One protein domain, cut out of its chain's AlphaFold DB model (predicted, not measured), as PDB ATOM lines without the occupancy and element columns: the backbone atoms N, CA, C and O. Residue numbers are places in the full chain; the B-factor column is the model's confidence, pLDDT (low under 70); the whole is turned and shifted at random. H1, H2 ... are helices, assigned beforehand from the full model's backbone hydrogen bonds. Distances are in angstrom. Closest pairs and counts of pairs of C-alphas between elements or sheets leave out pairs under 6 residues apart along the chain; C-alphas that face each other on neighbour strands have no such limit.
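What this domain is: This is residues 69 to 134 of the 142 residues of an uncharacterized protein of viral metagenome (UniProt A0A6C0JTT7). Three helices stand lengthwise with their centres in a triangle: H2 and H3 are side by side and run the same way, while H1 runs back against them, a little looser, over the groove side of the pair. The long link from H2 to H3, residues 98 to 114, returns along the side away from H2, between H1 and H3, and takes the place of a fourth rod. The printed part has 66 residues with three named helices, H1, H2 and H3 in that order, and no named strand; the class is all helix, with 40 of the 66 residues in the helices. The whole is compact, with a radius of gyration of the C-alphas of 11.3 A, and the C-alphas span 32 by 23 by 21 A.

Where its parts are: The printed part begins at Ile 69, and H1 covers residues 71 to 79, from C-alpha 71 at (217.616, 150.225, 146.056), 12.5 A from first to last C-alpha. H2 covers residues 85 to 97, from C-alpha 85 at (196.009, 147.514, 146.935), and is 19.5 A long from first to last C-alpha. H3, residues 115 to 132, is the longest helix at 18 residues and 25.6 A from first to last C-alpha, and ends with C-alpha 132 at (216.737, 142.580, 130.016).

How they stand to each other: H1 touches no helix. H1 and H2 are near each other, with 9 pairs of C-alphas within 10 A, the closest at 8.4 A. H1 and H3 are apart, but only just, with their closest C-alphas 8.2 A apart. H2 and H3 touch, with 9 pairs of C-alphas within 8 A; the closest are those of Ile 88 and Cys 120, 5.7 A apart. Their lines stand at a shallow tilt of 14 degrees, the same way, and their centres are 10.9 A apart. In H1 and H3 every O i to N i+4 pair is within hydrogen-bond range; in H2 it is 8 of 9.

The domain as a whole: The two C-alphas farthest apart are those of His 81 and Pro 134, at 35.6 A, and the C-alphas of Ile 69 and Pro 134 are 24.6 A apart. The printed part has no cut. The link from H1 to H2, 5 residues, is tight; the link from H2 to H3, 17 residues, is long, and its C-alphas lie 8 to 16 A from the mean of the C-alphas. The mean pLDDT of the printed part is 85.8, and it is under 70 at residues 80 to 81 and residues 132 to 134, of which 132 belongs to H3.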
ATOM      1  N   ILE A  69     216.527 156.829 142.826       91.62
ATOM      2  CA  ILE A  69     215.960 156.038 143.920       91.62
ATOM      3  C   ILE A  69     217.013 155.007 144.369       91.62
ATOM      4  O   ILE A  69     217.367 154.120 143.585       91.62
ATOM      5  N   PRO A  70     217.510 155.068 145.616       90.06
ATOM      6  CA  PRO A  70     218.316 153.995 146.190       90.06
ATOM      7  C   PRO A  70     217.558 152.667 146.232       90.06
ATOM      8  O   PRO A  70     216.357 152.638 146.517       90.06
ATOM      9  N   LEU A  71     218.256 151.548 146.016       88.69
ATOM     10  CA  LEU A  71     217.616 150.225 146.056       88.69
ATOM     11  C   LEU A  71     217.019 149.888 147.425       88.69
ATOM     12  O   LEU A  71     215.999 149.202 147.486       88.69
ATOM     13  N   ASP A  72     217.600 150.408 148.509       86.94
ATOM     14  CA  ASP A  72     217.130 150.153 149.873       86.94
ATOM     15  C   ASP A  72     215.700 150.677 150.122       86.94
ATOM     16  O   ASP A  72     214.992 150.173 150.993       86.94
ATOM     17  N   ILE A  73     215.233 151.646 149.324       88.88
ATOM     18  CA  ILE A  73     213.848 152.125 149.334       88.88
ATOM     19  C   ILE A  73     212.912 151.045 148.811       88.88
ATOM     20  O   ILE A  73     211.865 150.797 149.407       88.88
ATOM     21  N   ILE A  74     213.288 150.396 147.709       87.88
ATOM     22  CA  ILE A  74     212.494 149.323 147.114       87.88
ATOM     23  C   ILE A  74     212.545 148.089 148.011       87.88
ATOM     24  O   ILE A  74     211.503 147.525 148.326       87.88
ATOM     25  N   GLU A  75     213.722 147.707 148.502       86.81
ATOM     26  CA  GLU A  75     213.853 146.623 149.480       86.81
ATOM     27  C   GLU A  75     212.976 146.881 150.711       86.81
ATOM     28  O   GLU A  75     212.144 146.044 151.070       86.81
ATOM     29  N   GLY A  76     213.090 148.071 151.311       83.44
ATOM     30  CA  GLY A  76     212.297 148.503 152.460       83.44
ATOM     31  C   GLY A  76     210.790 148.475 152.201       83.44
ATOM     32  O   GLY A  76     210.031 147.999 153.046       83.44
ATOM     33  N   PHE A  77     210.360 148.903 151.010       85.19
ATOM     34  CA  PHE A  77     208.969 148.819 150.575       85.19
ATOM     35  C   PHE A  77     208.454 147.369 150.583       85.19
ATOM     36  O   PHE A  77     207.340 147.103 151.037       85.19
ATOM     37  N   PHE A  78     209.280 146.402 150.176       82.31
ATOM     38  CA  PHE A  78     208.903 144.986 150.206       82.31
ATOM     39  C   PHE A  78     209.046 144.306 151.577       82.31
ATOM     40  O   PHE A  78     208.471 143.233 151.793       82.31
ATOM     41  N   TYR A  79     209.740 144.925 152.537       79.94
ATOM     42  CA  TYR A  79     209.788 144.432 153.914       79.94
ATOM     43  C   TYR A  79     208.479 144.656 154.686       79.94
ATOM     44  O   TYR A  79     208.226 143.911 155.639       79.94
ATOM     45  N   HIS A  80     207.614 145.591 154.266       69.75
ATOM     46  CA  HIS A  80     206.344 145.890 154.940       69.75
ATOM     47  C   HIS A  80     205.504 144.631 155.222       69.75
ATOM     48  O   HIS A  80     205.329 143.765 154.368       69.75
ATOM     49  N   HIS A  81     204.978 144.509 156.446       63.81
ATOM     50  CA  HIS A  81     204.342 143.276 156.934       63.81
ATOM     51  C   HIS A  81     202.960 142.977 156.337       63.81
ATOM     52  O   HIS A  81     202.520 141.834 156.398       63.81
ATOM     53  N   ALA A  82     202.280 143.970 155.765       82.44
ATOM     54  CA  ALA A  82     200.941 143.799 155.210       82.44
ATOM     55  C   ALA A  82     200.791 144.651 153.959       82.44
ATOM     56  O   ALA A  82     200.757 145.878 154.072       82.44
ATOM     57  N   PHE A  83     200.689 144.010 152.797       86.50
ATOM     58  CA  PHE A  83     200.444 144.694 151.537       86.50
ATOM     59  C   PHE A  83     198.964 145.078 151.407       86.50
ATOM     60  O   PHE A  83     198.060 144.402 151.892       86.50
ATOM     61  N   LYS A  84     198.711 146.203 150.751       90.94
ATOM     62  CA  LYS A  84     197.395 146.747 150.421       90.94
ATOM     63  C   LYS A  84     197.373 147.098 148.944       90.94
ATOM     64  O   LYS A  84     198.404 147.381 148.353       90.94
ATOM     65  N   LYS A  85     196.180 147.167 148.355       91.31
ATOM     66  CA  LYS A  85     196.009 147.514 146.935       91.31
ATOM     67  C   LYS A  85     196.767 148.790 146.523       91.31
ATOM     68  O   LYS A  85     197.361 148.806 145.458       91.31
ATOM     69  N   VAL A  86     196.803 149.805 147.389       92.94
ATOM     70  CA  VAL A  86     197.540 151.067 147.171       92.94
ATOM     71  C   VAL A  86     199.052 150.868 146.978       92.94
ATOM     72  O   VAL A  86     199.687 151.646 146.275       92.94
ATOM     73  N   ASP A  87     199.630 149.799 147.533       92.12
ATOM     74  CA  ASP A  87     201.046 149.469 147.361       92.12
ATOM     75  C   ASP A  87     201.343 149.101 145.892       92.12
ATOM     76  O   ASP A  87     202.413 149.405 145.376       92.12
ATOM     77  N   ILE A  88     200.372 148.536 145.166       93.31
ATOM     78  CA  ILE A  88     200.510 148.271 143.726       93.31
ATOM     79  C   ILE A  88     200.682 149.586 142.959       93.31
ATOM     80  O   ILE A  88     201.540 149.682 142.083       93.31
ATOM     81  N   ASP A  89     199.872 150.594 143.280       95.38
ATOM     82  CA  ASP A  89     199.906 151.891 142.601       95.38
ATOM     83  C   ASP A  89     201.202 152.641 142.925       95.38
ATOM     84  O   ASP A  89     201.868 153.151 142.025       95.38
ATOM     85  N   ILE A  90     201.630 152.603 144.190       95.19
ATOM     86  CA  ILE A  90     202.925 153.134 144.626       95.19
ATOM     87  C   ILE A  90     204.080 152.462 143.878       95.19
ATOM     88  O   ILE A  90     204.970 153.147 143.377       95.19
ATOM     89  N   LEU A  91     204.067 151.132 143.759       94.56
ATOM     90  CA  LEU A  91     205.114 150.418 143.039       94.56
ATOM     91  C   LEU A  91     205.143 150.817 141.560       94.56
ATOM     92  O   LEU A  91     206.220 151.044 141.019       94.56
ATOM     93  N   LYS A  92     203.983 150.957 140.906       95.31
ATOM     94  CA  LYS A  92     203.921 151.446 139.520       95.31
ATOM     95  C   LYS A  92     204.542 152.831 139.376       95.31
ATOM     96  O   LYS A  92     205.277 153.044 138.419       95.31
ATOM     97  N   ILE A  93     204.286 153.738 140.318       96.12
ATOM     98  CA  ILE A  93     204.874 155.086 140.330       96.12
ATOM     99  C   ILE A  93     206.404 155.009 140.448       96.12
ATOM    100  O   ILE A  93     207.115 155.632 139.662       96.12
ATOM    101  N   LEU A  94     206.923 154.193 141.372       94.75
ATOM    102  CA  LEU A  94     208.369 154.004 141.546       94.75
ATOM    103  C   LEU A  94     209.030 153.402 140.296       94.75
ATOM    104  O   LEU A  94     210.071 153.883 139.855       94.75
ATOM    105  N   LEU A  95     208.418 152.376 139.696       93.50
ATOM    106  CA  LEU A  95     208.922 151.741 138.474       93.50
ATOM    107  C   LEU A  95     208.837 152.672 137.256       93.50
ATOM    108  O   LEU A  95     209.728 152.642 136.412       93.50
ATOM    109  N   ALA A  96     207.807 153.519 137.173       93.56
ATOM    110  CA  ALA A  96     207.677 154.527 136.122       93.56
ATOM    111  C   ALA A  96     208.741 155.630 136.231       93.56
ATOM    112  O   ALA A  96     209.192 156.132 135.204       93.56
ATOM    113  N   HIS A  97     209.176 155.977 137.450       93.69
ATOM    114  CA  HIS A  97     210.310 156.887 137.649       93.69
ATOM    115  C   HIS A  97     211.602 156.318 137.060       93.69
ATOM    116  O   HIS A  97     212.391 157.049 136.467       93.69
ATOM    117  N   GLY A  98     211.816 155.009 137.216       89.69
ATOM    118  CA  GLY A  98     212.802 154.218 136.472       89.69
ATOM    119  C   GLY A  98     214.282 154.524 136.731       89.69
ATOM    120  O   GLY A  98     215.150 153.830 136.208       89.69
ATOM    121  N   LYS A  99     214.600 155.545 137.528       91.06
ATOM    122  CA  LYS A  99     215.972 155.943 137.854       91.06
ATOM    123  C   LYS A  99     216.388 155.328 139.184       91.06
ATOM    124  O   LYS A  99     216.152 155.922 140.233       91.06
ATOM    125  N   PHE A 100     217.003 154.152 139.140       91.38
ATOM    126  CA  PHE A 100     217.501 153.445 140.323       91.38
ATOM    127  C   PHE A 100     219.021 153.587 140.461       91.38
ATOM    128  O   PHE A 100     219.730 153.717 139.467       91.38
ATOM    129  N   GLU A 101     219.527 153.597 141.697       89.19
ATOM    130  CA  GLU A 101     220.967 153.745 141.986       89.19
ATOM    131  C   GLU A 101     221.798 152.569 141.458       89.19
ATOM    132  O   GLU A 101     222.962 152.725 141.093       89.19
ATOM    133  N   LYS A 102     221.194 151.384 141.434       86.38
ATOM    134  CA  LYS A 102     221.794 150.127 140.990       86.38
ATOM    135  C   LYS A 102     220.747 149.321 140.229       86.38
ATOM    136  O   LYS A 102     219.577 149.706 140.183       86.38
ATOM    137  N   ASP A 103     221.175 148.200 139.663       85.19
ATOM    138  CA  ASP A 103     220.272 147.298 138.968       85.19
ATOM    139  C   ASP A 103     219.229 146.718 139.929       85.19
ATOM    140  O   ASP A 103     219.536 146.130 140.967       85.19
ATOM    141  N   ILE A 104     217.960 146.893 139.574       85.00
ATOM    142  CA  ILE A 104     216.839 146.382 140.353       85.00
ATOM    143  C   ILE A 104     216.762 144.846 140.297       85.00
ATOM    144  O   ILE A 104     216.083 144.231 141.130       85.00
ATOM    145  N   SER A 105     217.461 144.208 139.344       80.00
ATOM    146  CA  SER A 105     217.628 142.754 139.244       80.00
ATOM    147  C   SER A 105     218.115 142.141 140.554       80.00
ATOM    148  O   SER A 105     217.616 141.078 140.936       80.00
ATOM    149  N   ASP A 106     218.987 142.852 141.274       77.88
ATOM    150  CA  ASP A 106     219.663 142.395 142.489       77.88
ATOM    151  C   ASP A 106     218.729 142.244 143.690       77.88
ATOM    152  O   ASP A 106     219.060 141.546 144.655       77.88
ATOM    153  N   ILE A 107     217.532 142.835 143.629       81.62
ATOM    154  CA  ILE A 107     216.582 142.739 144.727       81.62
ATOM    155  C   ILE A 107     216.023 141.315 144.819       81.62
ATOM    156  O   ILE A 107     215.345 140.823 143.904       81.62
ATOM    157  N   LYS A 108     216.271 140.685 145.972       75.44
ATOM    158  CA  LYS A 108     215.752 139.370 146.362       75.44
ATOM    159  C   LYS A 108     214.648 139.529 147.398       75.44
ATOM    160  O   LYS A 108     214.800 140.260 148.371       75.44
ATOM    161  N   PHE A 109     213.565 138.779 147.229       74.94
ATOM    162  CA  PHE A 109     212.433 138.800 148.152       74.94
ATOM    163  C   PHE A 109     212.247 137.446 148.810       74.94
ATOM    164  O   PHE A 109     212.338 136.404 148.158       74.94
ATOM    165  N   THR A 110     211.907 137.464 150.093       73.62
ATOM    166  CA  THR A 110     211.374 136.280 150.764       73.62
ATOM    167  C   THR A 110     209.982 135.998 150.211       73.62
ATOM    168  O   THR A 110     209.142 136.898 150.171       73.62
ATOM    169  N   ALA A 111     209.728 134.759 149.788       70.25
ATOM    170  CA  ALA A 111     208.410 134.347 149.321       70.25
ATOM    171  C   ALA A 111     207.348 134.575 150.411       70.25
ATOM    172  O   ALA A 111     207.575 134.272 151.585       70.25
ATOM    173  N   ARG A 112     206.187 135.107 150.017       79.50
ATOM    174  CA  ARG A 112     205.033 135.339 150.894       79.50
ATOM    175  C   ARG A 112     203.751 134.906 150.191       79.50
ATOM    176  O   ARG A 112     203.604 135.115 148.988       79.50
ATOM    177  N   ASP A 113     202.820 134.335 150.950       77.19
ATOM    178  CA  ASP A 113     201.503 133.928 150.448       77.19
ATOM    179  C   ASP A 113     200.470 135.051 150.636       77.19
ATOM    180  O   ASP A 113     199.510 134.942 151.391       77.19
ATOM    181  N   ASP A 114     200.720 136.180 149.973       85.75
ATOM    182  CA  ASP A 114     199.818 137.330 149.926       85.75
ATOM    183  C   ASP A 114     199.545 137.673 148.451       85.75
ATOM    184  O   ASP A 114     200.463 137.773 147.631       85.75
ATOM    185  N   LEU A 115     198.265 137.791 148.076       90.62
ATOM    186  CA  LEU A 115     197.866 138.043 146.688       90.62
ATOM    187  C   LEU A 115     198.409 139.380 146.167       90.62
ATOM    188  O   LEU A 115     198.871 139.442 145.028       90.62
ATOM    189  N   ILE A 116     198.364 140.427 146.989       91.38
ATOM    190  CA  ILE A 116     198.852 141.756 146.624       91.38
ATOM    191  C   ILE A 116     200.375 141.725 146.503       91.38
ATOM    192  O   ILE A 116     200.917 142.238 145.529       91.38
ATOM    193  N   PHE A 117     201.067 141.049 147.424       90.00
ATOM    194  CA  PHE A 117     202.508 140.820 147.323       90.00
ATOM    195  C   PHE A 117     202.881 140.139 146.001       90.00
ATOM    196  O   PHE A 117     203.778 140.613 145.305       90.00
ATOM    197  N   ARG A 118     202.167 139.074 145.606       89.44
ATOM    198  CA  ARG A 118     202.393 138.398 144.316       89.44
ATOM    199  C   ARG A 118     202.177 139.337 143.130       89.44
ATOM    200  O   ARG A 118     202.954 139.296 142.185       89.44
ATOM    201  N   GLN A 119     201.164 140.202 143.177       92.62
ATOM    202  CA  GLN A 119     200.933 141.200 142.127       92.62
ATOM    203  C   GLN A 119     202.074 142.224 142.045       92.62
ATOM    204  O   GLN A 119     202.553 142.511 140.949       92.62
ATOM    205  N   CYS A 120     202.557 142.724 143.186       90.94
ATOM    206  CA  CYS A 120     203.735 143.590 143.243       90.94
ATOM    207  C   CYS A 120     204.986 142.888 142.688       90.94
ATOM    208  O   CYS A 120     205.728 143.470 141.899       90.94
ATOM    209  N   GLN A 121     205.199 141.620 143.046       89.44
ATOM    210  CA  GLN A 121     206.320 140.826 142.547       89.44
ATOM    211  C   GLN A 121     206.243 140.620 141.026       89.44
ATOM    212  O   GLN A 121     207.251 140.777 140.341       89.44
ATOM    213  N   SER A 122     205.058 140.325 140.483       91.31
ATOM    214  CA  SER A 122     204.853 140.207 139.036       91.31
ATOM    215  C   SER A 122     205.167 141.508 138.299       91.31
ATOM    216  O   SER A 122     205.863 141.464 137.290       91.31
ATOM    217  N   LEU A 123     204.722 142.662 138.814       92.44
ATOM    218  CA  LEU A 123     205.030 143.971 138.217       92.44
ATOM    219  C   LEU A 123     206.531 144.248 138.177       92.44
ATOM    220  O   LEU A 123     207.056 144.747 137.183       92.44
ATOM    221  N   LEU A 124     207.226 143.913 139.259       89.69
ATOM    222  CA  LEU A 124     208.664 144.083 139.323       89.69
ATOM    223  C   LEU A 124     209.391 143.137 138.358       89.69
ATOM    224  O   LEU A 124     210.322 143.563 137.680       89.69
ATOM    225  N   ASN A 125     208.962 141.879 138.257       88.69
ATOM    226  CA  ASN A 125     209.528 140.923 137.305       88.69
ATOM    227  C   ASN A 125     209.289 141.354 135.852       88.69
ATOM    228  O   ASN A 125     210.189 141.230 135.029       88.69
ATOM    229  N   GLU A 126     208.112 141.899 135.540       90.69
ATOM    230  CA  GLU A 126     207.816 142.479 134.226       90.69
ATOM    231  C   GLU A 126     208.737 143.668 133.926       90.69
ATOM    232  O   GLU A 126     209.250 143.802 132.816       90.69
ATOM    233  N   TYR A 127     208.991 144.521 134.920       90.69
ATOM    234  CA  TYR A 127     209.941 145.618 134.781       90.69
ATOM    235  C   TYR A 127     211.373 145.118 134.536       90.69
ATOM    236  O   TYR A 127     212.000 145.582 133.590       90.69
ATOM    237  N   LYS A 128     211.852 144.126 135.303       87.62
ATOM    238  CA  LYS A 128     213.157 143.472 135.076       87.62
ATOM    239  C   LYS A 128     213.252 142.887 133.664       87.62
ATOM    240  O   LYS A 128     214.195 143.174 132.944       87.62
ATOM    241  N   PHE A 129     212.218 142.170 133.224       85.81
ATOM    242  CA  PHE A 129     212.158 141.616 131.871       85.81
ATOM    243  C   PHE A 129     212.231 142.694 130.779       85.81
ATOM    244  O   PHE A 129     212.809 142.450 129.728       85.81
ATOM    245  N   ARG A 130     211.669 143.890 131.003       85.56
ATOM    246  CA  ARG A 130     211.812 145.018 130.065       85.56
ATOM    247  C   ARG A 130     213.226 145.593 130.025       85.56
ATOM    248  O   ARG A 130     213.623 146.063 128.965       85.56
ATOM    249  N   LEU A 131     213.953 145.576 131.142       81.06
ATOM    250  CA  LEU A 131     215.358 145.993 131.181       81.06
ATOM    251  C   LEU A 131     216.260 144.987 130.451       81.06
ATOM    252  O   LEU A 131     217.131 145.398 129.692       81.06
ATOM    253  N   ASP A 132     215.999 143.690 130.641       69.00
ATOM    254  CA  ASP A 132     216.737 142.580 130.016       69.00
ATOM    255  C   ASP A 132     216.270 142.254 128.586       69.00
ATOM    256  O   ASP A 132     216.868 141.425 127.893       69.00
ATOM    257  N   GLY A 133     215.155 142.848 128.157       60.94
ATOM    258  CA  GLY A 133     214.532 142.573 126.872       60.94
ATOM    259  C   GLY A 133     215.490 142.863 125.715       60.94
ATOM    260  O   GLY A 133     216.374 143.713 125.839       60.94
ATOM    261  N   PRO A 134     215.337 142.177 124.566       53.78
ATOM    262  CA  PRO A 134     216.186 142.439 123.418       53.78
ATOM    263  C   PRO A 134     216.119 143.930 123.083       53.78
ATOM    264  O   PRO A 134     215.041 144.467 122.821       53.78
TER     265      PRO A 134